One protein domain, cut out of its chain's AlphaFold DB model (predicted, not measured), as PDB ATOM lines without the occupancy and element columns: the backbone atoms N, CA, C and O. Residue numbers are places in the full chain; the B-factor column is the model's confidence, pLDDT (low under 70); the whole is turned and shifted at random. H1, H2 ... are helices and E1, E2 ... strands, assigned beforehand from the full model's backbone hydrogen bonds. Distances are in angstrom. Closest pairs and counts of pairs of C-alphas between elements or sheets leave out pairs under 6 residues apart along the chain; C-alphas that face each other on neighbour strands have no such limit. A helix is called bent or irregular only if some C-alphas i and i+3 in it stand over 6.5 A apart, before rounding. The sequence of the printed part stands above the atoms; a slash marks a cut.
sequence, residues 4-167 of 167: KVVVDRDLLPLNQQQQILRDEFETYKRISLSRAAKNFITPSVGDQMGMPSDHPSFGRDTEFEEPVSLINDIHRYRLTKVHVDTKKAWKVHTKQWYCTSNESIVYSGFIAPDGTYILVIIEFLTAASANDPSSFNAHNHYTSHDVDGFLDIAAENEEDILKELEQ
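AT A GLANCE: This is residues 4 to 167 of the 167 residues of an uncharacterized protein of Vibrio vulnificus (UniProt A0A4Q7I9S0). A strongly twisted five-stranded sheet forms the middle of the domain, with the long helix H4 and the shorter H3 over one face and the long helix H1 over the other. H2 only grazes the sheet, and two long stretches with no named element, residues 85 to 102 and 126 to 143, lie away from the middle. The printed part has 164 residues, with four named helices and five named strands in the order E1 H1 H2 E2 H3 E3 E4 E5 H4. The sheet is mixed, in the order E1 E5 E4 E3 E2, and the class is mixed, helices and strands. The whole is compact, with a radius of gyration of the C-alphas of 15.3 A and a rounded outline of 45 by 37 by 35 A.

HOW THE PARTS SIT: The edge strands of the sheet are E1, residues 4 to 7, and E2, residues 58 to 63. The inner strands E3, residues 80 to 84, E4, residues 103 to 111, and E5, residues 116 to 125, form a meander, each strand the antiparallel neighbour of the one before. E3 and E4 are a hairpin, with N 82 and O 105 2.9 A apart, and E4 and E5 are another, with N 108 and O 120 2.9 A apart. E5 bends by 51 degrees at residue 122. E1 and E5 are parallel, with N 6 and O 119 2.8 A apart, while E2 and E3 are antiparallel, with N 59 and O 83 2.8 A apart; these four N and O pairs are within hydrogen-bond range. H4, residues 144 to 165, is on the sheet over E5 and E4, at a height over the sheet of 8.9 A. It runs slantwise to the strands, at 34 degrees to E4 on the local plane; its closest C-alphas to E4 are those of Ala 154 and Ser 108, 5.9 A apart. H3, residues 68 to 77, is on the same face and touches H4 with a shallow tilt of 17 degrees, the same way; the closest C-alphas, of Tyr 77 and Ala 154, are 6.4 A apart, and H4 touches H3 with residues 148 to 155 alone. H1, residues 16 to 35, is on the opposite face, which gives three layers, helices on both faces of a sheet; its closest C-alphas to E1 are those of Glu 26 and Val 5, 6.1 A apart. H2, residues 45 to 49, only grazes the sheet with residues 45 to 48; H2 and H1 are apart. In H1, H2 and H4 every O i to N i+4 pair is within hydrogen-bond range; in H3 it is 4 of 6.

IN THESE COORDINATES: E1 begins at C-alpha 4, (-39.548, 25.698, 2.279), and H4 ends at C-alpha 165, (-46.408, 16.777, 8.272). From first to last C-alpha H4 measures 32.0 A, H1 29.4 A, E4 26.5 A and E5 26.1 A. H3 is irregular: C-alphas 69 and 72 are 7.9 A apart.

THE WHOLE: The two C-alphas farthest apart, of His 93 and Gln 167, are 47.4 A apart. The printed part has no cut. The links E3 to E4 and E5 to H4 are long, with 18 residues each. Mean pLDDT of the printed part is 82.0; residues 36 to 54, 88 to 101 and 167 are under 70.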
ATOM      1  N   LYS A   4     -39.867  25.420   0.881       94.06
ATOM      2  CA  LYS A   4     -39.548  25.698   2.279       94.06
ATOM      3  C   LYS A   4     -38.050  25.483   2.477       94.06
ATOM      4  O   LYS A   4     -37.551  24.390   2.226       94.06
ATOM      5  N   VAL A   5     -37.350  26.525   2.918       95.19
ATOM      6  CA  VAL A   5     -35.971  26.400   3.402       95.19
ATOM      7  C   VAL A   5     -36.023  26.259   4.916       95.19
ATOM      8  O   VAL A   5     -36.571  27.117   5.607       95.19
ATOM      9  N   VAL A   6     -35.484  25.154   5.408       95.62
ATOM     10  CA  VAL A   6     -35.316  24.841   6.826       95.62
ATOM     11  C   VAL A   6     -33.825  24.872   7.129       95.62
ATOM     12  O   VAL A   6     -32.995  24.740   6.231       95.62
ATOM     13  N   VAL A   7     -33.482  25.106   8.385       96.12
ATOM     14  CA  VAL A   7     -32.103  25.054   8.853       96.12
ATOM     15  C   VAL A   7     -32.043  24.009   9.946       96.12
ATOM     16  O   VAL A   7     -32.966  23.954  10.761       96.12
ATOM     17  N   ASP A   8     -30.994  23.193   9.921       96.12
ATOM     18  CA  ASP A   8     -30.754  22.204  10.957       96.12
ATOM     19  C   ASP A   8     -30.799  22.850  12.352       96.12
ATOM     20  O   ASP A   8     -30.385  24.001  12.554       96.12
ATOM     21  N   ARG A   9     -31.353  22.111  13.315       92.75
ATOM     22  CA  ARG A   9     -31.606  22.612  14.670       92.75
ATOM     23  C   ARG A   9     -30.321  23.008  15.396       92.75
ATOM     24  O   ARG A   9     -30.364  23.959  16.176       92.75
ATOM     25  N   ASP A  10     -29.201  22.343  15.119       92.06
ATOM     26  CA  ASP A  10     -27.931  22.576  15.809       92.06
ATOM     27  C   ASP A  10     -27.237  23.851  15.305       92.06
ATOM     28  O   ASP A  10     -26.371  24.406  15.982       92.06
ATOM     29  N   LEU A  11     -27.679  24.395  14.164       91.56
ATOM     30  CA  LEU A  11     -27.253  25.705  13.668       91.56
ATOM     31  C   LEU A  11     -28.025  26.875  14.300       91.56
ATOM     32  O   LEU A  11     -27.697  28.038  14.045       91.56
ATOM     33  N   LEU A  12     -29.072  26.611  15.086       92.06
ATOM     34  CA  LEU A  12     -29.899  27.655  15.688       92.06
ATOM     35  C   LEU A  12     -29.379  28.069  17.080       92.06
ATOM     36  O   LEU A  12     -28.993  27.222  17.881       92.06
ATOM     37  N   PRO A  13     -29.445  29.368  17.433       94.06
ATOM     38  CA  PRO A  13     -29.945  30.482  16.627       94.06
ATOM     39  C   PRO A  13     -28.919  30.989  15.599       94.06
ATOM     40  O   PRO A  13     -27.731  31.103  15.886       94.06
ATOM     41  N   LEU A  14     -29.409  31.412  14.429       92.00
ATOM     42  CA  LEU A  14     -28.563  32.004  13.390       92.00
ATOM     43  C   LEU A  14     -28.095  33.409  13.761       92.00
ATOM     44  O   LEU A  14     -28.893  34.253  14.185       92.00
ATOM     45  N   ASN A  15     -26.825  33.703  13.485       89.81
ATOM     46  CA  ASN A  15     -26.316  35.072  13.513       89.81
ATOM     47  C   ASN A  15     -26.853  35.899  12.323       89.81
ATOM     48  O   ASN A  15     -27.427  35.363  11.374       89.81
ATOM     49  N   GLN A  16     -26.658  37.222  12.352       90.06
ATOM     50  CA  GLN A  16     -27.201  38.126  11.325       90.06
ATOM     51  C   GLN A  16     -26.760  37.758   9.898       90.06
ATOM     52  O   GLN A  16     -27.562  37.824   8.969       90.06
ATOM     53  N   GLN A  17     -25.503  37.354   9.710       87.62
ATOM     54  CA  GLN A  17     -24.993  36.975   8.394       87.62
ATOM     55  C   GLN A  17     -25.615  35.662   7.908       87.62
ATOM     56  O   GLN A  17     -26.016  35.578   6.752       87.62
ATOM     57  N   GLN A  18     -25.745  34.661   8.778       91.88
ATOM     58  CA  GLN A  18     -26.401  33.391   8.456       91.88
ATOM     59  C   GLN A  18     -27.886  33.582   8.121       91.88
ATOM     60  O   GLN A  18     -28.387  32.940   7.202       91.88
ATOM     61  N   GLN A  19     -28.582  34.495   8.807       93.12
ATOM     62  CA  GLN A  19     -29.968  34.847   8.475       93.12
ATOM     63  C   GLN A  19     -30.071  35.423   7.059       93.12
ATOM     64  O   GLN A  19     -30.857  34.918   6.260       93.12
ATOM     65  N   ILE A  20     -29.218  36.400   6.727       91.31
ATOM     66  CA  ILE A  20     -29.148  36.987   5.379       91.31
ATOM     67  C   ILE A  20     -28.837  35.902   4.343       91.31
ATOM     68  O   ILE A  20     -29.500  35.816   3.314       91.31
ATOM     69  N   LEU A  21     -27.865  35.032   4.618       91.56
ATOM     70  CA  LEU A  21     -27.501  33.943   3.712       91.56
ATOM     71  C   LEU A  21     -28.646  32.953   3.493       91.56
ATOM     72  O   LEU A  21     -28.851  32.523   2.362       91.56
ATOM     73  N   ARG A  22     -29.412  32.620   4.538       94.81
ATOM     74  CA  ARG A  22     -30.610  31.776   4.431       94.81
ATOM     75  C   ARG A  22     -31.667  32.416   3.526       94.81
ATOM     76  O   ARG A  22     -32.207  31.736   2.656       94.81
ATOM     77  N   ASP A  23     -31.947  33.706   3.717       93.56
ATOM     78  CA  ASP A  23     -32.934  34.463   2.928       93.56
ATOM     79  C   ASP A  23     -32.533  34.552   1.444       93.56
ATOM     80  O   ASP A  23     -33.337  34.316   0.533       93.56
ATOM     81  N   GLU A  24     -31.260  34.848   1.184       91.31
ATOM     82  CA  GLU A  24     -30.711  34.938  -0.170       91.31
ATOM     83  C   GLU A  24     -30.659  33.549  -0.834       91.31
ATOM     84  O   GLU A  24     -30.962  33.415  -2.022       91.31
ATOM     85  N   PHE A  25     -30.341  32.491  -0.077       91.75
ATOM     86  CA  PHE A  25     -30.367  31.108  -0.567       91.75
ATOM     87  C   PHE A  25     -31.781  30.675  -0.969       91.75
ATOM     88  O   PHE A  25     -31.969  30.082  -2.034       91.75
ATOM     89  N   GLU A  26     -32.795  31.018  -0.171       92.56
ATOM     90  CA  GLU A  26     -34.194  30.771  -0.524       92.56
ATOM     91  C   GLU A  26     -34.574  31.478  -1.834       92.56
ATOM     92  O   GLU A  26     -35.214  30.882  -2.708       92.56
ATOM     93  N   THR A  27     -34.140  32.729  -2.002       89.75
ATOM     94  CA  THR A  27     -34.360  33.506  -3.230       89.75
ATOM     95  C   THR A  27     -33.691  32.841  -4.432       89.75
ATOM     96  O   THR A  27     -34.349  32.618  -5.455       89.75
ATOM     97  N   TYR A  28     -32.421  32.452  -4.298       87.62
ATOM     98  CA  TYR A  28     -31.683  31.697  -5.311       87.62
ATOM     99  C   TYR A  28     -32.429  30.420  -5.720       87.62
ATOM    100  O   TYR A  28     -32.694  30.207  -6.907       87.62
ATOM    101  N   LYS A  29     -32.852  29.601  -4.754       88.50
ATOM    102  CA  LYS A  29     -33.530  28.324  -5.020       88.50
ATOM    103  C   LYS A  29     -34.897  28.490  -5.653       88.50
ATOM    104  O   LYS A  29     -35.255  27.732  -6.554       88.50
ATOM    105  N   ARG A  30     -35.640  29.521  -5.258       87.88
ATOM    106  CA  ARG A  30     -36.922  29.861  -5.880       87.88
ATOM    107  C   ARG A  30     -36.755  30.212  -7.358       87.88
ATOM    108  O   ARG A  30     -37.556  29.761  -8.177       87.88
ATOM    109  N   ILE A  31     -35.718  30.977  -7.705       83.00
ATOM    110  CA  ILE A  31     -35.401  31.320  -9.098       83.00
ATOM    111  C   ILE A  31     -34.949  30.074  -9.864       83.00
ATOM    112  O   ILE A  31     -35.508  29.795 -10.926       83.00
ATOM    113  N   SER A  32     -34.004  29.307  -9.316       79.62
ATOM    114  CA  SER A  32     -33.445  28.105  -9.951       79.62
ATOM    115  C   SER A  32     -34.530  27.087 -10.313       79.62
ATOM    116  O   SER A  32     -34.699  26.723 -11.481       79.62
ATOM    117  N   LEU A  33     -35.385  26.735  -9.350       80.88
ATOM    118  CA  LEU A  33     -36.464  25.773  -9.568       80.88
ATOM    119  C   LEU A  33     -37.557  26.289 -10.522       80.88
ATOM    120  O   LEU A  33     -38.231  25.491 -11.175       80.88
ATOM    121  N   SER A  34     -37.732  27.611 -10.652       79.00
ATOM    122  CA  SER A  34     -38.677  28.183 -11.625       79.00
ATOM    123  C   SER A  34     -38.215  28.028 -13.080       79.00
ATOM    124  O   SER A  34     -39.048  28.034 -13.988       79.00
ATOM    125  N   ARG A  35     -36.901  27.884 -13.311       70.50
ATOM    126  CA  ARG A  35     -36.294  27.798 -14.650       70.50
ATOM    127  C   ARG A  35     -36.251  26.364 -15.178       70.50
ATOM    128  O   ARG A  35     -36.385  26.167 -16.384       70.50
ATOM    129  N   ALA A  36     -36.113  25.366 -14.305       62.66
ATOM    130  CA  ALA A  36     -36.179  23.957 -14.683       62.66
ATOM    131  C   ALA A  36     -36.611  23.063 -13.507       62.66
ATOM    132  O   ALA A  36     -35.846  22.828 -12.580       62.66
ATOM    133  N   ALA A  37     -37.798  22.455 -13.601       57.00
ATOM    134  CA  ALA A  37     -38.257  21.448 -12.633       57.00
ATOM    135  C   ALA A  37     -37.486  20.112 -12.719       57.00
ATOM    136  O   ALA A  37     -37.652  19.249 -11.863       57.00
ATOM    137  N   LYS A  38     -36.671  19.908 -13.768       54.50
ATOM    138  CA  LYS A  38     -35.961  18.639 -14.008       54.50
ATOM    139  C   LYS A  38     -34.827  18.367 -13.020       54.50
ATOM    140  O   LYS A  38     -34.476  17.208 -12.855       54.50
ATOM    141  N   ASN A  39     -34.293  19.395 -12.364       55.34
ATOM    142  CA  ASN A  39     -33.114  19.274 -11.515       55.34
ATOM    143  C   ASN A  39     -33.423  19.869 -10.145       55.34
ATOM    144  O   ASN A  39     -33.130  21.026  -9.867       55.34
ATOM    145  N   PHE A  40     -34.086  19.048  -9.328       65.06
ATOM    146  CA  PHE A  40     -34.557  19.358  -7.977       65.06
ATOM    147  C   PHE A  40     -33.487  20.043  -7.105       65.06
ATOM    148  O   PHE A  40     -33.823  20.900  -6.291       65.06
ATOM    149  N   ILE A  41     -32.204  19.716  -7.311       69.00
ATOM    150  CA  ILE A  41     -31.091  20.343  -6.598       69.00
ATOM    151  C   ILE A  41     -29.948  20.787  -7.525       69.00
ATOM    152  O   ILE A  41     -29.605  21.964  -7.467       69.00
ATOM    153  N   THR A  42     -29.420  19.924  -8.403       66.25
ATOM    154  CA  THR A  42     -28.251  20.245  -9.246       66.25
ATOM    155  C   THR A  42     -28.512  19.918 -10.720       66.25
ATOM    156  O   THR A  42     -28.870  18.783 -11.032       66.25
ATOM    157  N   PRO A  43     -28.375  20.870 -11.666       62.50
ATOM    158  CA  PRO A  43     -28.455  20.558 -13.091       62.50
ATOM    159  C   PRO A  43     -27.247  19.775 -13.596       62.50
ATOM    160  O   PRO A  43     -26.176  19.859 -13.007       62.50
ATOM    161  N   SER A  44     -27.367  19.067 -14.726       60.88
ATOM    162  CA  SER A  44     -26.186  18.442 -15.334       60.88
ATOM    163  C   SER A  44     -25.141  19.505 -15.690       60.88
ATOM    164  O   SER A  44     -25.498  20.613 -16.093       60.88
ATOM    165  N   VAL A  45     -23.848  19.181 -15.589       61.00
ATOM    166  CA  VAL A  45     -22.752  20.118 -15.918       61.00
ATOM    167  C   VAL A  45     -22.943  20.753 -17.301       61.00
ATOM    168  O   VAL A  45     -22.762  21.958 -17.469       61.00
ATOM    169  N   GLY A  46     -23.383  19.959 -18.284       60.53
ATOM    170  CA  GLY A  46     -23.678  20.429 -19.637       60.53
ATOM    171  C   GLY A  46     -24.801  21.469 -19.688       60.53
ATOM    172  O   GLY A  46     -24.649  22.490 -20.360       60.53
ATOM    173  N   ASP A  47     -25.883  21.259 -18.934       62.06
ATOM    174  CA  ASP A  47     -26.980  22.230 -18.820       62.06
ATOM    175  C   ASP A  47     -26.522  23.504 -18.096       62.06
ATOM    176  O   ASP A  47     -26.875  24.615 -18.496       62.06
ATOM    177  N   GLN A  48     -25.683  23.362 -17.065       59.44
ATOM    178  CA  GLN A  48     -25.159  24.491 -16.294       59.44
ATOM    179  C   GLN A  48     -24.230  25.397 -17.116       59.44
ATOM    180  O   GLN A  48     -24.231  26.613 -16.923       59.44
ATOM    181  N   MET A  49     -23.452  24.843 -18.056       61.53
ATOM    182  CA  MET A  49     -22.518  25.615 -18.891       61.53
ATOM    183  C   MET A  49     -23.206  26.576 -19.872       61.53
ATOM    184  O   MET A  49     -22.574  27.534 -20.327       61.53
ATOM    185  N   GLY A  50     -24.472  26.324 -20.214       60.62
ATOM    186  CA  GLY A  50     -25.246  27.124 -21.166       60.62
ATOM    187  C   GLY A  50     -26.131  28.202 -20.536       60.62
ATOM    188  O   GLY A  50     -26.701  29.008 -21.271       60.62
ATOM    189  N   MET A  51     -26.268  28.231 -19.204       62.03
ATOM    190  CA  MET A  51     -27.242  29.085 -18.516       62.03
ATOM    191  C   MET A  51     -26.586  30.285 -17.807       62.03
ATOM    192  O   MET A  51     -25.553  30.131 -17.153       62.03
ATOM    193  N   PRO A  52     -27.180  31.493 -17.890       62.12
ATOM    194  CA  PRO A  52     -26.724  32.650 -17.116       62.12
ATOM    195  C   PRO A  52     -26.925  32.410 -15.615       62.12
ATOM    196  O   PRO A  52     -27.752  31.590 -15.237       62.12
ATOM    197  N   SER A  53     -26.208  33.136 -14.755       66.00
ATOM    198  CA  SER A  53     -26.366  33.048 -13.293       66.00
ATOM    199  C   SER A  53     -27.823  33.252 -12.831       66.00
ATOM    200  O   SER A  53     -28.570  34.052 -13.406       66.00
ATOM    201  N   ASP A  54     -28.232  32.529 -11.783       68.19
ATOM    202  CA  ASP A  54     -29.535  32.726 -11.131       68.19
ATOM    203  C   ASP A  54     -29.478  33.783 -10.021       68.19
ATOM    204  O   ASP A  54     -30.514  34.361  -9.693       68.19
ATOM    205  N   HIS A  55     -28.292  34.048  -9.456       75.31
ATOM    206  CA  HIS A  55     -28.122  34.940  -8.313       75.31
ATOM    207  C   HIS A  55     -26.726  35.586  -8.275       75.31
ATOM    208  O   HIS A  55     -25.729  34.896  -8.493       75.31
ATOM    209  N   PRO A  56     -26.610  36.887  -7.942       72.44
ATOM    210  CA  PRO A  56     -25.324  37.584  -7.927       72.44
ATOM    211  C   PRO A  56     -24.327  37.025  -6.908       72.44
ATOM    212  O   PRO A  56     -23.132  37.116  -7.149       72.44
ATOM    213  N   SER A  57     -24.781  36.461  -5.790       75.81
ATOM    214  CA  SER A  57     -23.893  35.988  -4.710       75.81
ATOM    215  C   SER A  57     -23.684  34.474  -4.683       75.81
ATOM    216  O   SER A  57     -22.721  34.017  -4.072       75.81
ATOM    217  N   PHE A  58     -24.550  33.694  -5.341       78.75
ATOM    218  CA  PHE A  58     -24.458  32.232  -5.342       78.75
ATOM    219  C   PHE A  58     -23.918  31.729  -6.671       78.75
ATOM    220  O   PHE A  58     -24.330  32.180  -7.742       78.75
ATOM    221  N   GLY A  59     -22.996  30.774  -6.580       75.94
ATOM    222  CA  GLY A  59     -22.625  29.918  -7.693       75.94
ATOM    223  C   GLY A  59     -23.761  28.961  -8.056       75.94
ATOM    224  O   GLY A  59     -24.910  29.128  -7.649       75.94
ATOM    225  N   ARG A  60     -23.425  27.938  -8.836       76.62
ATOM    226  CA  ARG A  60     -24.350  26.841  -9.113       76.62
ATOM    227  C   ARG A  60     -24.233  25.758  -8.049       76.62
ATOM    228  O   ARG A  60     -23.195  25.615  -7.405       76.62
ATOM    229  N   ASP A  61     -25.319  25.015  -7.886       79.94
ATOM    230  CA  ASP A  61     -25.347  23.825  -7.047       79.94
ATOM    231  C   ASP A  61     -24.350  22.787  -7.566       79.94
ATOM    232  O   ASP A  61     -24.147  22.642  -8.776       79.94
ATOM    233  N   THR A  62     -23.677  22.104  -6.650       79.44
ATOM    234  CA  THR A  62     -22.681  21.080  -6.962       79.44
ATOM    235  C   THR A  62     -22.849  19.933  -5.981       79.44
ATOM    236  O   THR A  62     -22.760  20.127  -4.766       79.44
ATOM    237  N   GLU A  63     -23.123  18.747  -6.515       77.69
ATOM    238  CA  GLU A  63     -23.241  17.520  -5.729       77.69
ATOM    239  C   GLU A  63     -21.890  17.155  -5.107       77.69
ATOM    240  O   GLU A  63     -20.822  17.545  -5.593       77.69
ATOM    241  N   PHE A  64     -21.927  16.415  -4.003       83.06
ATOM    242  CA  PHE A  64     -20.720  15.801  -3.471       83.06
ATOM    243  C   PHE A  64     -20.352  14.600  -4.352       83.06
ATOM    244  O   PHE A  64     -21.109  13.644  -4.458       83.06
ATOM    245  N   GLU A  65     -19.185  14.642  -4.991       80.06
ATOM    246  CA  GLU A  65     -18.673  13.517  -5.795       80.06
ATOM    247  C   GLU A  65     -17.829  12.537  -4.956       80.06
ATOM    248  O   GLU A  65     -17.442  11.470  -5.423       80.06
ATOM    249  N   GLU A  66     -17.557  12.898  -3.700       81.06
ATOM    250  CA  GLU A  66     -16.725  12.160  -2.753       81.06
ATOM    251  C   GLU A  66     -17.313  12.266  -1.329       81.06
ATOM    252  O   GLU A  66     -17.938  13.283  -1.009       81.06
ATOM    253  N   PRO A  67     -17.066  11.276  -0.445       87.94
ATOM    254  CA  PRO A  67     -16.321  10.046  -0.713       87.94
ATOM    255  C   PRO A  67     -17.137   9.036  -1.538       87.94
ATOM    256  O   PRO A  67     -18.320   8.828  -1.271       87.94
ATOM    257  N   VAL A  68     -16.496   8.342  -2.487       88.00
ATOM    258  CA  VAL A  68     -17.164   7.332  -3.348       88.00
ATOM    259  C   VAL A  68     -17.935   6.275  -2.546       88.00
ATOM    260  O   VAL A  68     -18.978   5.799  -2.990       88.00
ATOM    261  N   SER A  69     -17.461   5.916  -1.349       92.38
ATOM    262  CA  SER A  69     -18.137   4.947  -0.477       92.38
ATOM    263  C   SER A  69     -19.541   5.375  -0.039       92.38
ATOM    264  O   SER A  69     -20.342   4.503   0.276       92.38
ATOM    265  N   LEU A  70     -19.837   6.678  -0.038       92.00
ATOM    266  CA  LEU A  70     -21.115   7.256   0.395       92.00
ATOM    267  C   LEU A  70     -21.970   7.765  -0.776       92.00
ATOM    268  O   LEU A  70     -23.027   8.351  -0.560       92.00
ATOM    269  N   ILE A  71     -21.559   7.541  -2.032       89.69
ATOM    270  CA  ILE A  71     -22.204   8.158  -3.205       89.69
ATOM    271  C   ILE A  71     -23.697   7.814  -3.340       89.69
ATOM    272  O   ILE A  71     -24.501   8.642  -3.765       89.69
ATOM    273  N   ASN A  72     -24.091   6.602  -2.941       91.38
ATOM    274  CA  ASN A  72     -25.494   6.189  -2.974       91.38
ATOM    275  C   ASN A  72     -26.340   6.987  -1.979       91.38
ATOM    276  O   ASN A  72     -27.452   7.392  -2.318       91.38
ATOM    277  N   ASP A  73     -25.813   7.238  -0.783       92.94
ATOM    278  CA  ASP A  73     -26.506   7.995   0.256       92.94
ATOM    279  C   ASP A  73     -26.512   9.491  -0.070       92.94
ATOM    280  O   ASP A  73     -27.556  10.135   0.041       92.94
ATOM    281  N   ILE A  74     -25.410  10.017  -0.619       91.25
ATOM    282  CA  ILE A  74     -25.348  11.374  -1.182       91.25
ATOM    283  C   ILE A  74     -26.476  11.587  -2.192       91.25
ATOM    284  O   ILE A  74     -27.206  12.572  -2.092       91.25
ATOM    285  N   HIS A  75     -26.684  10.657  -3.127       90.06
ATOM    286  CA  HIS A  75     -27.779  10.761  -4.093       90.06
ATOM    287  C   HIS A  75     -29.162  10.548  -3.465       90.06
ATOM    288  O   HIS A  75     -30.116  11.224  -3.857       90.06
ATOM    289  N   ARG A  76     -29.297   9.628  -2.500       91.50
ATOM    290  CA  ARG A  76     -30.565   9.346  -1.809       91.50
ATOM    291  C   ARG A  76     -31.088  10.582  -1.081       91.50
ATOM    292  O   ARG A  76     -32.237  10.967  -1.295       91.50
ATOM    293  N   TYR A  77     -30.233  11.198  -0.271       92.69
ATOM    294  CA  TYR A  77     -30.550  12.383   0.531       92.69
ATOM    295  C   TYR A  77     -30.305  13.694  -0.224       92.69
ATOM    296  O   TYR A  77     -30.608  14.782   0.263       92.69
ATOM    297  N   ARG A  78     -29.786  13.589  -1.452       91.88
ATOM    298  CA  ARG A  78     -29.480  14.704  -2.352       91.88
ATOM    299  C   ARG A  78     -28.587  15.750  -1.685       91.88
ATOM    300  O   ARG A  78     -28.792  16.957  -1.836       91.88
ATOM    301  N   LEU A  79     -27.602  15.268  -0.934       92.44
ATOM    302  CA  LEU A  79     -26.637  16.100  -0.236       92.44
ATOM    303  C   LEU A  79     -25.827  16.902  -1.258       92.44
ATOM    304  O   LEU A  79     -25.206  16.349  -2.165       92.44
ATOM    305  N   THR A  80     -25.862  18.222  -1.127       90.00
ATOM    306  CA  THR A  80     -25.326  19.158  -2.115       90.00
ATOM    307  C   THR A  80     -24.723  20.369  -1.427       90.00
ATOM    308  O   THR A  80     -25.018  20.679  -0.272       90.00
ATOM    309  N   LYS A  81     -23.860  21.080  -2.143       89.06
ATOM    310  CA  LYS A  81     -23.366  22.386  -1.724       89.06
ATOM    311  C   LYS A  81     -23.592  23.439  -2.797       89.06
ATOM    312  O   LYS A  81     -23.601  23.151  -3.992       89.06
ATOM    313  N   VAL A  82     -23.728  24.682  -2.362       87.31
ATOM    314  CA  VAL A  82     -23.682  25.851  -3.242       87.31
ATOM    315  C   VAL A  82     -22.594  26.788  -2.752       87.31
ATOM    316  O   VAL A  82     -22.533  27.117  -1.569       87.31
ATOM    317  N   HIS A  83     -21.714  27.217  -3.651       85.94
ATOM    318  CA  HIS A  83     -20.712  28.222  -3.310       85.94
ATOM    319  C   HIS A  83     -21.365  29.597  -3.189       85.94
ATOM    320  O   HIS A  83     -22.224  29.960  -3.994       85.94
ATOM    321  N   VAL A  84     -20.929  30.385  -2.215       84.25
ATOM    322  CA  VAL A  84     -21.411  31.749  -1.983       84.25
ATOM    323  C   VAL A  84     -20.226  32.693  -1.910       84.25
ATOM    324  O   VAL A  84     -19.235  32.352  -1.290       84.25
ATOM    325  N   ASP A  85     -20.279  33.856  -2.552       79.75
ATOM    326  CA  ASP A  85     -19.264  34.904  -2.376       79.75
ATOM    327  C   ASP A  85     -19.875  36.036  -1.547       79.75
ATOM    328  O   ASP A  85     -20.680  36.826  -2.044       79.75
ATOM    329  N   THR A  86     -19.522  36.096  -0.260       74.62
ATOM    330  CA  THR A  86     -20.003  37.154   0.643       74.62
ATOM    331  C   THR A  86     -19.252  38.475   0.472       74.62
ATOM    332  O   THR A  86     -19.699  39.507   0.972       74.62
ATOM    333  N   LYS A  87     -18.111  38.475  -0.231       70.25
ATOM    334  CA  LYS A  87     -17.229  39.644  -0.366       70.25
ATOM    335  C   LYS A  87     -17.475  40.401  -1.664       70.25
ATOM    336  O   LYS A  87     -17.287  41.621  -1.694       70.25
ATOM    337  N   LYS A  88     -17.847  39.716  -2.747       66.62
ATOM    338  CA  LYS A  88     -18.120  40.319  -4.059       66.62
ATOM    339  C   LYS A  88     -19.241  39.589  -4.789       66.62
ATOM    340  O   LYS A  88     -19.241  38.374  -4.913       66.62
ATOM    341  N   ALA A  89     -20.142  40.357  -5.398       65.19
ATOM    342  CA  ALA A  89     -21.069  39.798  -6.370       65.19
ATOM    343  C   ALA A  89     -20.297  39.211  -7.566       65.19
ATOM    344  O   ALA A  89     -19.377  39.833  -8.115       65.19
ATOM    345  N   TRP A  90     -20.703  38.023  -7.997       62.94
ATOM    346  CA  TRP A  90     -20.213  37.367  -9.194       62.94
ATOM    347  C   TRP A  90     -20.556  38.227 -10.406       62.94
ATOM    348  O   TRP A  90     -21.678  38.712 -10.574       62.94
ATOM    349  N   LYS A  91     -19.577  38.427 -11.290       58.69
ATOM    350  CA  LYS A  91     -19.820  39.141 -12.544       58.69
ATOM    351  C   LYS A  91     -20.682  38.265 -13.454       58.69
ATOM    352  O   LYS A  91     -20.447  37.066 -13.554       58.69
ATOM    353  N   VAL A  92     -21.603  38.889 -14.189       55.22
ATOM    354  CA  VAL A  92     -22.576  38.231 -15.090       55.22
ATOM    355  C   VAL A  92     -21.925  37.265 -16.099       55.22
ATOM    356  O   VAL A  92     -22.554  36.306 -16.533       55.22
ATOM    357  N   HIS A  93     -20.658  37.491 -16.456       55.09
ATOM    358  CA  HIS A  93     -19.907  36.677 -17.422       55.09
ATOM    359  C   HIS A  93     -18.930  35.680 -16.783       55.09
ATOM    360  O   HIS A  93     -18.263  34.934 -17.503       55.09
ATOM    361  N   THR A  94     -18.798  35.669 -15.455       55.19
ATOM    362  CA  THR A  94     -17.974  34.672 -14.775       55.19
ATOM    363  C   THR A  94     -18.691  33.336 -14.873       55.19
ATOM    364  O   THR A  94     -19.801  33.186 -14.365       55.19
ATOM    365  N   LYS A  95     -18.059  32.358 -15.528       53.66
ATOM    366  CA  LYS A  95     -18.556  30.981 -15.542       53.66
ATOM    367  C   LYS A  95     -18.611  30.498 -14.099       53.66
ATOM    368  O   LYS A  95     -17.566  30.234 -13.506       53.66
ATOM    369  N   GLN A  96     -19.821  30.401 -13.551       55.97
ATOM    370  CA  GLN A  96     -20.028  30.051 -12.148       55.97
ATOM    371  C   GLN A  96     -19.533  28.637 -11.802       55.97
ATOM    372  O   GLN A  96     -19.399  28.310 -10.638       55.97
ATOM    373  N   TRP A  97     -19.186  27.851 -12.824       53.50
ATOM    374  CA  TRP A  97     -18.609  26.512 -12.753       53.50
ATOM    375  C   TRP A  97     -17.255  26.426 -12.044       53.50
ATOM    376  O   TRP A  97     -17.000  25.479 -11.313       53.50
ATOM    377  N   TYR A  98     -16.368  27.407 -12.245       51.69
ATOM    378  CA  TYR A  98     -15.025  27.347 -11.652       51.69
ATOM    379  C   TYR A  98     -14.998  27.743 -10.174       51.69
ATOM    380  O   TYR A  98     -13.901  27.834  -9.634       51.69
ATOM    381  N   CYS A  99     -16.171  28.014  -9.572       55.47
ATOM    382  CA  CYS A  99     -16.393  28.310  -8.157       55.47
ATOM    383  C   CYS A  99     -15.126  28.688  -7.394       55.47
ATOM    384  O   CYS A  99     -14.548  27.880  -6.685       55.47
ATOM    385  N   THR A 100     -14.685  29.936  -7.557       55.19
ATOM    386  CA  THR A 100     -13.490  30.446  -6.869       55.19
ATOM    387  C   THR A 100     -13.803  30.962  -5.469       55.19
ATOM    388  O   THR A 100     -12.936  31.571  -4.846       55.19
ATOM    389  N   SER A 101     -15.055  30.826  -5.013       66.75
ATOM    390  CA  SER A 101     -15.409  31.270  -3.676       66.75
ATOM    391  C   SER A 101     -14.992  30.234  -2.649       66.75
ATOM    392  O   SER A 101     -15.366  29.064  -2.724       66.75
ATOM    393  N   ASN A 102     -14.296  30.735  -1.641       75.81
ATOM    394  CA  ASN A 102     -13.872  29.996  -0.472       75.81
ATOM    395  C   ASN A 102     -15.015  29.718   0.508       75.81
ATOM    396  O   ASN A 102     -14.726  29.246   1.596       75.81
ATOM    397  N   GLU A 103     -16.271  30.026   0.186       86.19
ATOM    398  CA  GLU A 103     -17.412  29.822   1.083       86.19
ATOM    399  C   GLU A 103     -18.525  29.034   0.391       86.19
ATOM    400  O   GLU A 103     -18.717  29.134  -0.826       86.19
ATOM    401  N   SER A 104     -19.266  28.245   1.167       88.88
ATOM    402  CA  SER A 104     -20.384  27.446   0.673       88.88
ATOM    403  C   SER A 104     -21.449  27.194   1.734       88.88
ATOM    404  O   SER A 104     -21.172  27.194   2.930       88.88
ATOM    405  N   ILE A 105     -22.664  26.911   1.280       92.38
ATOM    406  CA  ILE A 105     -23.738  26.351   2.101       92.38
ATOM    407  C   ILE A 105     -23.877  24.877   1.731       92.38
ATOM    408  O   ILE A 105     -24.024  24.567   0.546       92.38
ATOM    409  N   VAL A 106     -23.827  23.994   2.726       93.25
ATOM    410  CA  VAL A 106     -24.138  22.566   2.581       93.25
ATOM    411  C   VAL A 106     -25.603  22.365   2.932       93.25
ATOM    412  O   VAL A 106     -26.083  22.893   3.936       93.25
ATOM    413  N   TYR A 107     -26.331  21.635   2.098       95.00
ATOM    414  CA  TYR A 107     -27.752  21.395   2.299       95.00
ATOM    415  C   TYR A 107     -28.192  20.078   1.656       95.00
ATOM    416  O   TYR A 107     -27.559  19.565   0.732       95.00
ATOM    417  N   SER A 108     -29.312  19.547   2.125       94.62
ATOM    418  CA  SER A 108     -30.017  18.417   1.519       94.62
ATOM    419  C   SER A 108     -31.396  18.854   1.036       94.62
ATOM    420  O   SER A 108     -31.834  19.991   1.261       94.62
ATOM    421  N   GLY A 109     -32.112  17.959   0.361       93.19
ATOM    422  CA  GLY A 109     -33.510  18.230   0.079       93.19
ATOM    423  C   GLY A 109     -34.326  17.035  -0.371       93.19
ATOM    424  O   GLY A 109     -33.831  16.054  -0.930       93.19
ATOM    425  N   PHE A 110     -35.630  17.184  -0.187       93.31
ATOM    426  CA  PHE A 110     -36.643  16.202  -0.541       93.31
ATOM    427  C   PHE A 110     -37.970  16.886  -0.906       93.31
ATOM    428  O   PHE A 110     -38.152  18.094  -0.733       93.31
ATOM    429  N   ILE A 111     -38.899  16.115  -1.473       91.94
ATOM    430  CA  ILE A 111     -40.241  16.592  -1.828       91.94
ATOM    431  C   ILE A 111     -41.225  15.996  -0.825       91.94
ATOM    432  O   ILE A 111     -41.346  14.778  -0.732       91.94
ATOM    433  N   ALA A 112     -41.937  16.854  -0.101       92.69
ATOM    434  CA  ALA A 112     -42.989  16.450   0.822       92.69
ATOM    435  C   ALA A 112     -44.209  15.857   0.080       92.69
ATOM    436  O   ALA A 112     -44.427  16.181  -1.094       92.69
ATOM    437  N   PRO A 113     -45.069  15.065   0.755       91.62
ATOM    438  CA  PRO A 113     -46.259  14.464   0.141       91.62
ATOM    439  C   PRO A 113     -47.215  15.472  -0.517       91.62
ATOM    440  O   PRO A 113     -47.885  15.151  -1.498       91.62
ATOM    441  N   ASP A 114     -47.253  16.711  -0.020       91.38
ATOM    442  CA  ASP A 114     -48.085  17.792  -0.557       91.38
ATOM    443  C   ASP A 114     -47.465  18.519  -1.775       91.38
ATOM    444  O   ASP A 114     -48.011  19.518  -2.261       91.38
ATOM    445  N   GLY A 115     -46.314  18.039  -2.257       89.50
ATOM    446  CA  GLY A 115     -45.556  18.609  -3.368       89.50
ATOM    447  C   GLY A 115     -44.663  19.795  -2.993       89.50
ATOM    448  O   GLY A 115     -44.176  20.490  -3.891       89.50
ATOM    449  N   THR A 116     -44.457  20.067  -1.700       91.94
ATOM    450  CA  THR A 116     -43.515  21.096  -1.237       91.94
ATOM    451  C   THR A 116     -42.072  20.627  -1.366       91.94
ATOM    452  O   THR A 116     -41.706  19.558  -0.896       91.94
ATOM    453  N   TYR A 117     -41.238  21.459  -1.983       92.38
ATOM    454  CA  TYR A 117     -39.795  21.278  -2.046       92.38
ATOM    455  C   TYR A 117     -39.228  21.723  -0.700       92.38
ATOM    456  O   TYR A 117     -39.387  22.891  -0.332       92.38
ATOM    457  N   ILE A 118     -38.605  20.813   0.037       94.44
ATOM    458  CA  ILE A 118     -37.975  21.104   1.323       94.44
ATOM    459  C   ILE A 118     -36.470  21.036   1.132       94.44
ATOM    460  O   ILE A 118     -35.944  20.031   0.657       94.44
ATOM    461  N   LEU A 119     -35.794  22.131   1.466       95.19
ATOM    462  CA  LEU A 119     -34.340  22.234   1.445       95.19
ATOM    463  C   LEU A 119     -33.864  22.494   2.868       95.19
ATOM    464  O   LEU A 119     -34.300  23.470   3.480       95.19
ATOM    465  N   VAL A 120     -32.992  21.636   3.379       96.88
ATOM    466  CA  VAL A 120     -32.477  21.724   4.749       96.88
ATOM    467  C   VAL A 120     -31.030  22.177   4.686       96.88
ATOM    468  O   VAL A 120     -30.186  21.456   4.166       96.88
ATOM    469  N   ILE A 121     -30.739  23.374   5.193       96.94
ATOM    470  CA  ILE A 121     -29.364  23.846   5.363       96.94
ATOM    471  C   ILE A 121     -28.740  23.091   6.534       96.94
ATOM    472  O   ILE A 121     -29.229  23.198   7.655       96.94
ATOM    473  N   ILE A 122     -27.666  22.364   6.243       95.75
ATOM    474  CA  ILE A 122     -26.931  21.510   7.183       95.75
ATOM    475  C   ILE A 122     -25.730  22.256   7.761       95.75
ATOM    476  O   ILE A 122     -25.426  22.099   8.934       95.75
ATOM    477  N   GLU A 123     -25.053  23.083   6.957       93.62
ATOM    478  CA  GLU A 123     -23.866  23.812   7.415       93.62
ATOM    479  C   GLU A 123     -23.629  25.106   6.619       93.62
ATOM    480  O   GLU A 123     -23.824  25.165   5.397       93.62
ATOM    481  N   PHE A 124     -23.140  26.139   7.311       91.56
ATOM    482  CA  PHE A 124     -22.618  27.376   6.733       91.56
ATOM    483  C   PHE A 124     -21.087  27.381   6.798       91.56
ATOM    484  O   PHE A 124     -20.478  27.842   7.768       91.56
ATOM    485  N   LEU A 125     -20.443  26.967   5.710       89.25
ATOM    486  CA  LEU A 125     -18.993  27.041   5.553       89.25
ATOM    487  C   LEU A 125     -18.607  28.446   5.071       89.25
ATOM    488  O   LEU A 125     -18.435  28.676   3.873       89.25
ATOM    489  N   THR A 126     -18.459  29.395   5.999       86.25
ATOM    490  CA  THR A 126     -18.105  30.798   5.713       86.25
ATOM    491  C   THR A 126     -16.902  31.261   6.530       86.25
ATOM    492  O   THR A 126     -16.629  30.739   7.607       86.25
ATOM    493  N   ALA A 127     -16.204  32.303   6.074       82.19
ATOM    494  CA  ALA A 127     -15.085  32.867   6.826       82.19
ATOM    495  C   ALA A 127     -15.528  33.414   8.192       82.19
ATOM    496  O   ALA A 127     -14.743  33.424   9.133       82.19
ATOM    497  N   ALA A 128     -16.784  33.848   8.316       76.88
ATOM    498  CA  ALA A 128     -17.343  34.342   9.570       76.88
ATOM    499  C   ALA A 128     -17.617  33.236  10.603       76.88
ATOM    500  O   ALA A 128     -17.649  33.527  11.796       76.88
ATOM    501  N   SER A 129     -17.799  31.988  10.160       70.69
ATOM    502  CA  SER A 129     -17.956  30.809  11.023       70.69
ATOM    503  C   SER A 129     -16.636  30.066  11.270       70.69
ATOM    504  O   SER A 129     -16.601  29.104  12.033       70.69
ATOM    505  N   ALA A 130     -15.535  30.510  10.660       75.94
ATOM    506  CA  ALA A 130     -14.242  29.848  10.748       75.94
ATOM    507  C   ALA A 130     -13.428  30.262  11.981       75.94
ATOM    508  O   ALA A 130     -13.369  31.438  12.337       75.94
ATOM    509  N   ASN A 131     -12.682  29.307  12.551       75.44
ATOM    510  CA  ASN A 131     -11.685  29.583  13.596       75.44
ATOM    511  C   ASN A 131     -10.564  30.520  13.106       75.44
ATOM    512  O   ASN A 131     -10.055  31.325  13.882       75.44
ATOM    513  N   ASP A 132     -10.196  30.423  11.822       79.00
ATOM    514  CA  ASP A 132      -9.289  31.355  11.145       79.00
ATOM    515  C   ASP A 132      -9.955  31.919   9.873       79.00
ATOM    516  O   ASP A 132      -9.875  31.321   8.793       79.00
ATOM    517  N   PRO A 133     -10.610  33.089   9.977       80.31
ATOM    518  CA  PRO A 133     -11.258  33.747   8.844       80.31
ATOM    519  C   PRO A 133     -10.298  34.153   7.715       80.31
ATOM    520  O   PRO A 133     -10.730  34.360   6.578       80.31
ATOM    521  N   SER A 134      -9.004  34.330   8.012       75.56
ATOM    522  CA  SER A 134      -8.027  34.874   7.061       75.56
ATOM    523  C   SER A 134      -7.512  33.830   6.072       75.56
ATOM    524  O   SER A 134      -7.195  34.170   4.930       75.56
ATOM    525  N   SER A 135      -7.508  32.558   6.479       73.06
ATOM    526  CA  SER A 135      -7.103  31.411   5.664       73.06
ATOM    527  C   SER A 135      -8.272  30.530   5.215       73.06
ATOM    528  O   SER A 135      -8.039  29.461   4.652       73.06
ATOM    529  N   PHE A 136      -9.516  30.942   5.480       78.19
ATOM    530  CA  PHE A 136     -10.696  30.115   5.242       78.19
ATOM    531  C   PHE A 136     -10.841  29.701   3.773       78.19
ATOM    532  O   PHE A 136     -10.771  30.539   2.863       78.19
ATOM    533  N   ASN A 137     -11.073  28.404   3.553       75.44
ATOM    534  CA  ASN A 137     -11.374  27.829   2.247       75.44
ATOM    535  C   ASN A 137     -12.296  26.608   2.369       75.44
ATOM    536  O   ASN A 137     -11.839  25.519   2.713       75.44
ATOM    537  N   ALA A 138     -13.580  26.781   2.055       74.00
ATOM    538  CA  ALA A 138     -14.614  25.754   2.133       74.00
ATOM    539  C   ALA A 138     -14.260  24.459   1.382       74.00
ATOM    540  O   ALA A 138     -14.698  23.391   1.794       74.00
ATOM    541  N   HIS A 139     -13.422  24.516   0.340       72.62
ATOM    542  CA  HIS A 139     -12.943  23.319  -0.358       72.62
ATOM    543  C   HIS A 139     -12.087  22.396   0.524       72.62
ATOM    544  O   HIS A 139     -11.997  21.208   0.238       72.62
ATOM    545  N   ASN A 140     -11.471  22.934   1.580       71.31
ATOM    546  CA  ASN A 140     -10.598  22.209   2.505       71.31
ATOM    547  C   ASN A 140     -11.236  21.990   3.888       71.31
ATOM    548  O   ASN A 140     -10.567  21.479   4.782       71.31
ATOM    549  N   HIS A 141     -12.480  22.433   4.099       70.00
ATOM    550  CA  HIS A 141     -13.100  22.485   5.430       70.00
ATOM    551  C   HIS A 141     -14.056  21.339   5.742       70.00
ATOM    552  O   HIS A 141     -14.638  21.337   6.821       70.00
ATOM    553  N   TYR A 142     -14.199  20.370   4.845       76.75
ATOM    554  CA  TYR A 142     -14.902  19.132   5.143       76.75
ATOM    555  C   TYR A 142     -14.062  17.938   4.682       76.75
ATOM    556  O   TYR A 142     -13.427  17.946   3.625       76.75
ATOM    557  N   THR A 143     -14.035  16.916   5.518       85.19
ATOM    558  CA  THR A 143     -13.414  15.614   5.312       85.19
ATOM    559  C   THR A 143     -14.475  14.599   4.898       85.19
ATOM    560  O   THR A 143     -15.673  14.864   4.958       85.19
ATOM    561  N   SER A 144     -14.059  13.391   4.517       86.19
ATOM    562  CA  SER A 144     -15.000  12.292   4.268       86.19
ATOM    563  C   SER A 144     -15.864  11.952   5.488       86.19
ATOM    564  O   SER A 144     -16.995  11.522   5.309       86.19
ATOM    565  N   HIS A 145     -15.350  12.154   6.708       88.50
ATOM    566  CA  HIS A 145     -16.116  11.935   7.935       88.50
ATOM    567  C   HIS A 145     -17.175  13.021   8.150       88.50
ATOM    568  O   HIS A 145     -18.273  12.721   8.600       88.50
ATOM    569  N   ASP A 146     -16.879  14.261   7.760       90.62
ATOM    570  CA  ASP A 146     -17.867  15.340   7.824       90.62
ATOM    571  C   ASP A 146     -19.017  15.087   6.840       90.62
ATOM    572  O   ASP A 146     -20.169  15.339   7.172       90.62
ATOM    573  N   VAL A 147     -18.733  14.520   5.658       91.69
ATOM    574  CA  VAL A 147     -19.784  14.127   4.700       91.69
ATOM    575  C   VAL A 147     -20.704  13.050   5.277       91.69
ATOM    576  O   VAL A 147     -21.911  13.141   5.090       91.69
ATOM    577  N   ASP A 148     -20.153  12.071   5.995       93.88
ATOM    578  CA  ASP A 148     -20.930  11.054   6.718       93.88
ATOM    579  C   ASP A 148     -21.870  11.709   7.745       93.88
ATOM    580  O   ASP A 148     -23.083  11.519   7.695       93.88
ATOM    581  N   GLY A 149     -21.338  12.616   8.573       95.00
ATOM    582  CA  GLY A 149     -22.145  13.383   9.526       95.00
ATOM    583  C   GLY A 149     -23.218  14.252   8.857       95.00
ATOM    584  O   GLY A 149     -24.341  14.341   9.346       95.00
ATOM    585  N   PHE A 150     -22.927  14.859   7.703       95.50
ATOM    586  CA  PHE A 150     -23.934  15.607   6.946       95.50
ATOM    587  C   PHE A 150     -25.071  14.713   6.440       95.50
ATOM    588  O   PHE A 150     -26.208  15.177   6.352       95.50
ATOM    589  N   LEU A 151     -24.793  13.451   6.099       96.19
ATOM    590  CA  LEU A 151     -25.819  12.492   5.683       96.19
ATOM    591  C   LEU A 151     -26.698  12.062   6.853       96.19
ATOM    592  O   LEU A 151     -27.914  11.992   6.675       96.19
ATOM    593  N   ASP A 152     -26.115  11.849   8.032       96.81
ATOM    594  CA  ASP A 152     -26.876  11.569   9.252       96.81
ATOM    595  C   ASP A 152     -27.837  12.726   9.563       96.81
ATOM    596  O   ASP A 152     -29.044  12.517   9.694       96.81
ATOM    597  N   ILE A 153     -27.337  13.968   9.548       96.88
ATOM    598  CA  ILE A 153     -28.161  15.170   9.755       96.88
ATOM    599  C   ILE A 153     -29.257  15.273   8.684       96.88
ATOM    600  O   ILE A 153     -30.405  15.600   8.995       96.88
ATOM    601  N   ALA A 154     -28.932  14.990   7.417       96.25
ATOM    602  CA  ALA A 154     -29.910  15.009   6.332       96.25
ATOM    603  C   ALA A 154     -31.030  13.983   6.551       96.25
ATOM    604  O   ALA A 154     -32.200  14.314   6.346       96.25
ATOM    605  N   ALA A 155     -30.678  12.767   6.972       97.06
ATOM    606  CA  ALA A 155     -31.622  11.691   7.231       97.06
ATOM    607  C   ALA A 155     -32.532  12.007   8.425       97.06
ATOM    608  O   ALA A 155     -33.750  11.866   8.305       97.06
ATOM    609  N   GLU A 156     -31.963  12.484   9.537       96.88
ATOM    610  CA  GLU A 156     -32.719  12.883  10.731       96.88
ATOM    611  C   GLU A 156     -33.718  14.001  10.413       96.88
ATOM    612  O   GLU A 156     -34.902  13.888  10.731       96.88
ATOM    613  N   ASN A 157     -33.275  15.052   9.715       97.06
ATOM    614  CA  ASN A 157     -34.154  16.165   9.357       97.06
ATOM    615  C   ASN A 157     -35.271  15.742   8.391       97.06
ATOM    616  O   ASN A 157     -36.402  16.209   8.530       97.06
ATOM    617  N   GLU A 158     -34.984  14.890   7.400       96.00
ATOM    618  CA  GLU A 158     -36.022  14.380   6.498       96.00
ATOM    619  C   GLU A 158     -37.077  13.581   7.274       96.00
ATOM    620  O   GLU A 158     -38.273  13.822   7.105       96.00
ATOM    621  N   GLU A 159     -36.652  12.680   8.161       95.94
ATOM    622  CA  GLU A 159     -37.554  11.869   8.980       95.94
ATOM    623  C   GLU A 159     -38.422  12.731   9.909       95.94
ATOM    624  O   GLU A 159     -39.646  12.566   9.935       95.94
ATOM    625  N   ASP A 160     -37.815  13.662  10.643       95.31
ATOM    626  CA  ASP A 160     -38.520  14.514  11.602       95.31
ATOM    627  C   ASP A 160     -39.540  15.422  10.903       95.31
ATOM    628  O   ASP A 160     -40.710  15.469  11.294       95.31
ATOM    629  N   ILE A 161     -39.146  16.077   9.808       94.94
ATOM    630  CA  ILE A 161     -40.040  16.970   9.062       94.94
ATOM    631  C   ILE A 161     -41.202  16.190   8.439       94.94
ATOM    632  O   ILE A 161     -42.332  16.681   8.429       94.94
ATOM    633  N   LEU A 162     -40.963  14.988   7.905       94.00
ATOM    634  CA  LEU A 162     -42.042  14.173   7.345       94.00
ATOM    635  C   LEU A 162     -43.025  13.717   8.430       94.00
ATOM    636  O   LEU A 162     -44.232  13.821   8.219       94.00
ATOM    637  N   LYS A 163     -42.540  13.311   9.610       93.94
ATOM    638  CA  LYS A 163     -43.401  12.965  10.757       93.94
ATOM    639  C   LYS A 163     -44.250  14.136  11.238       93.94
ATOM    640  O   LYS A 163     -45.391  13.927  11.643       93.94
ATOM    641  N   GLU A 164     -43.712  15.353  11.230       91.31
ATOM    642  CA  GLU A 164     -44.464  16.560  11.597       91.31
ATOM    643  C   GLU A 164     -45.586  16.876  10.601       91.31
ATOM    644  O   GLU A 164     -46.614  17.423  10.990       91.31
ATOM    645  N   LEU A 165     -45.411  16.535   9.322       87.06
ATOM    646  CA  LEU A 165     -46.408  16.777   8.272       87.06
ATOM    647  C   LEU A 165     -47.548  15.748   8.253       87.06
ATOM    648  O   LEU A 165     -48.575  15.996   7.620       87.06
ATOM    649  N   GLU A 166     -47.366  14.597   8.901       81.19
ATOM    650  CA  GLU A 166     -48.379  13.541   9.025       81.19
ATOM    651  C   GLU A 166     -49.327  13.736  10.226       81.19
ATOM    652  O   GLU A 166     -50.319  13.009  10.340       81.19
ATOM    653  N   GLN A 167     -49.036  14.703  11.104       67.19
ATOM    654  CA  GLN A 167     -49.824  15.053  12.298       67.19
ATOM    655  C   GLN A 167     -50.858  16.147  12.013       67.19
ATOM    656  O   GLN A 167     -51.964  16.052  12.598       67.19
TER     657      GLN A 167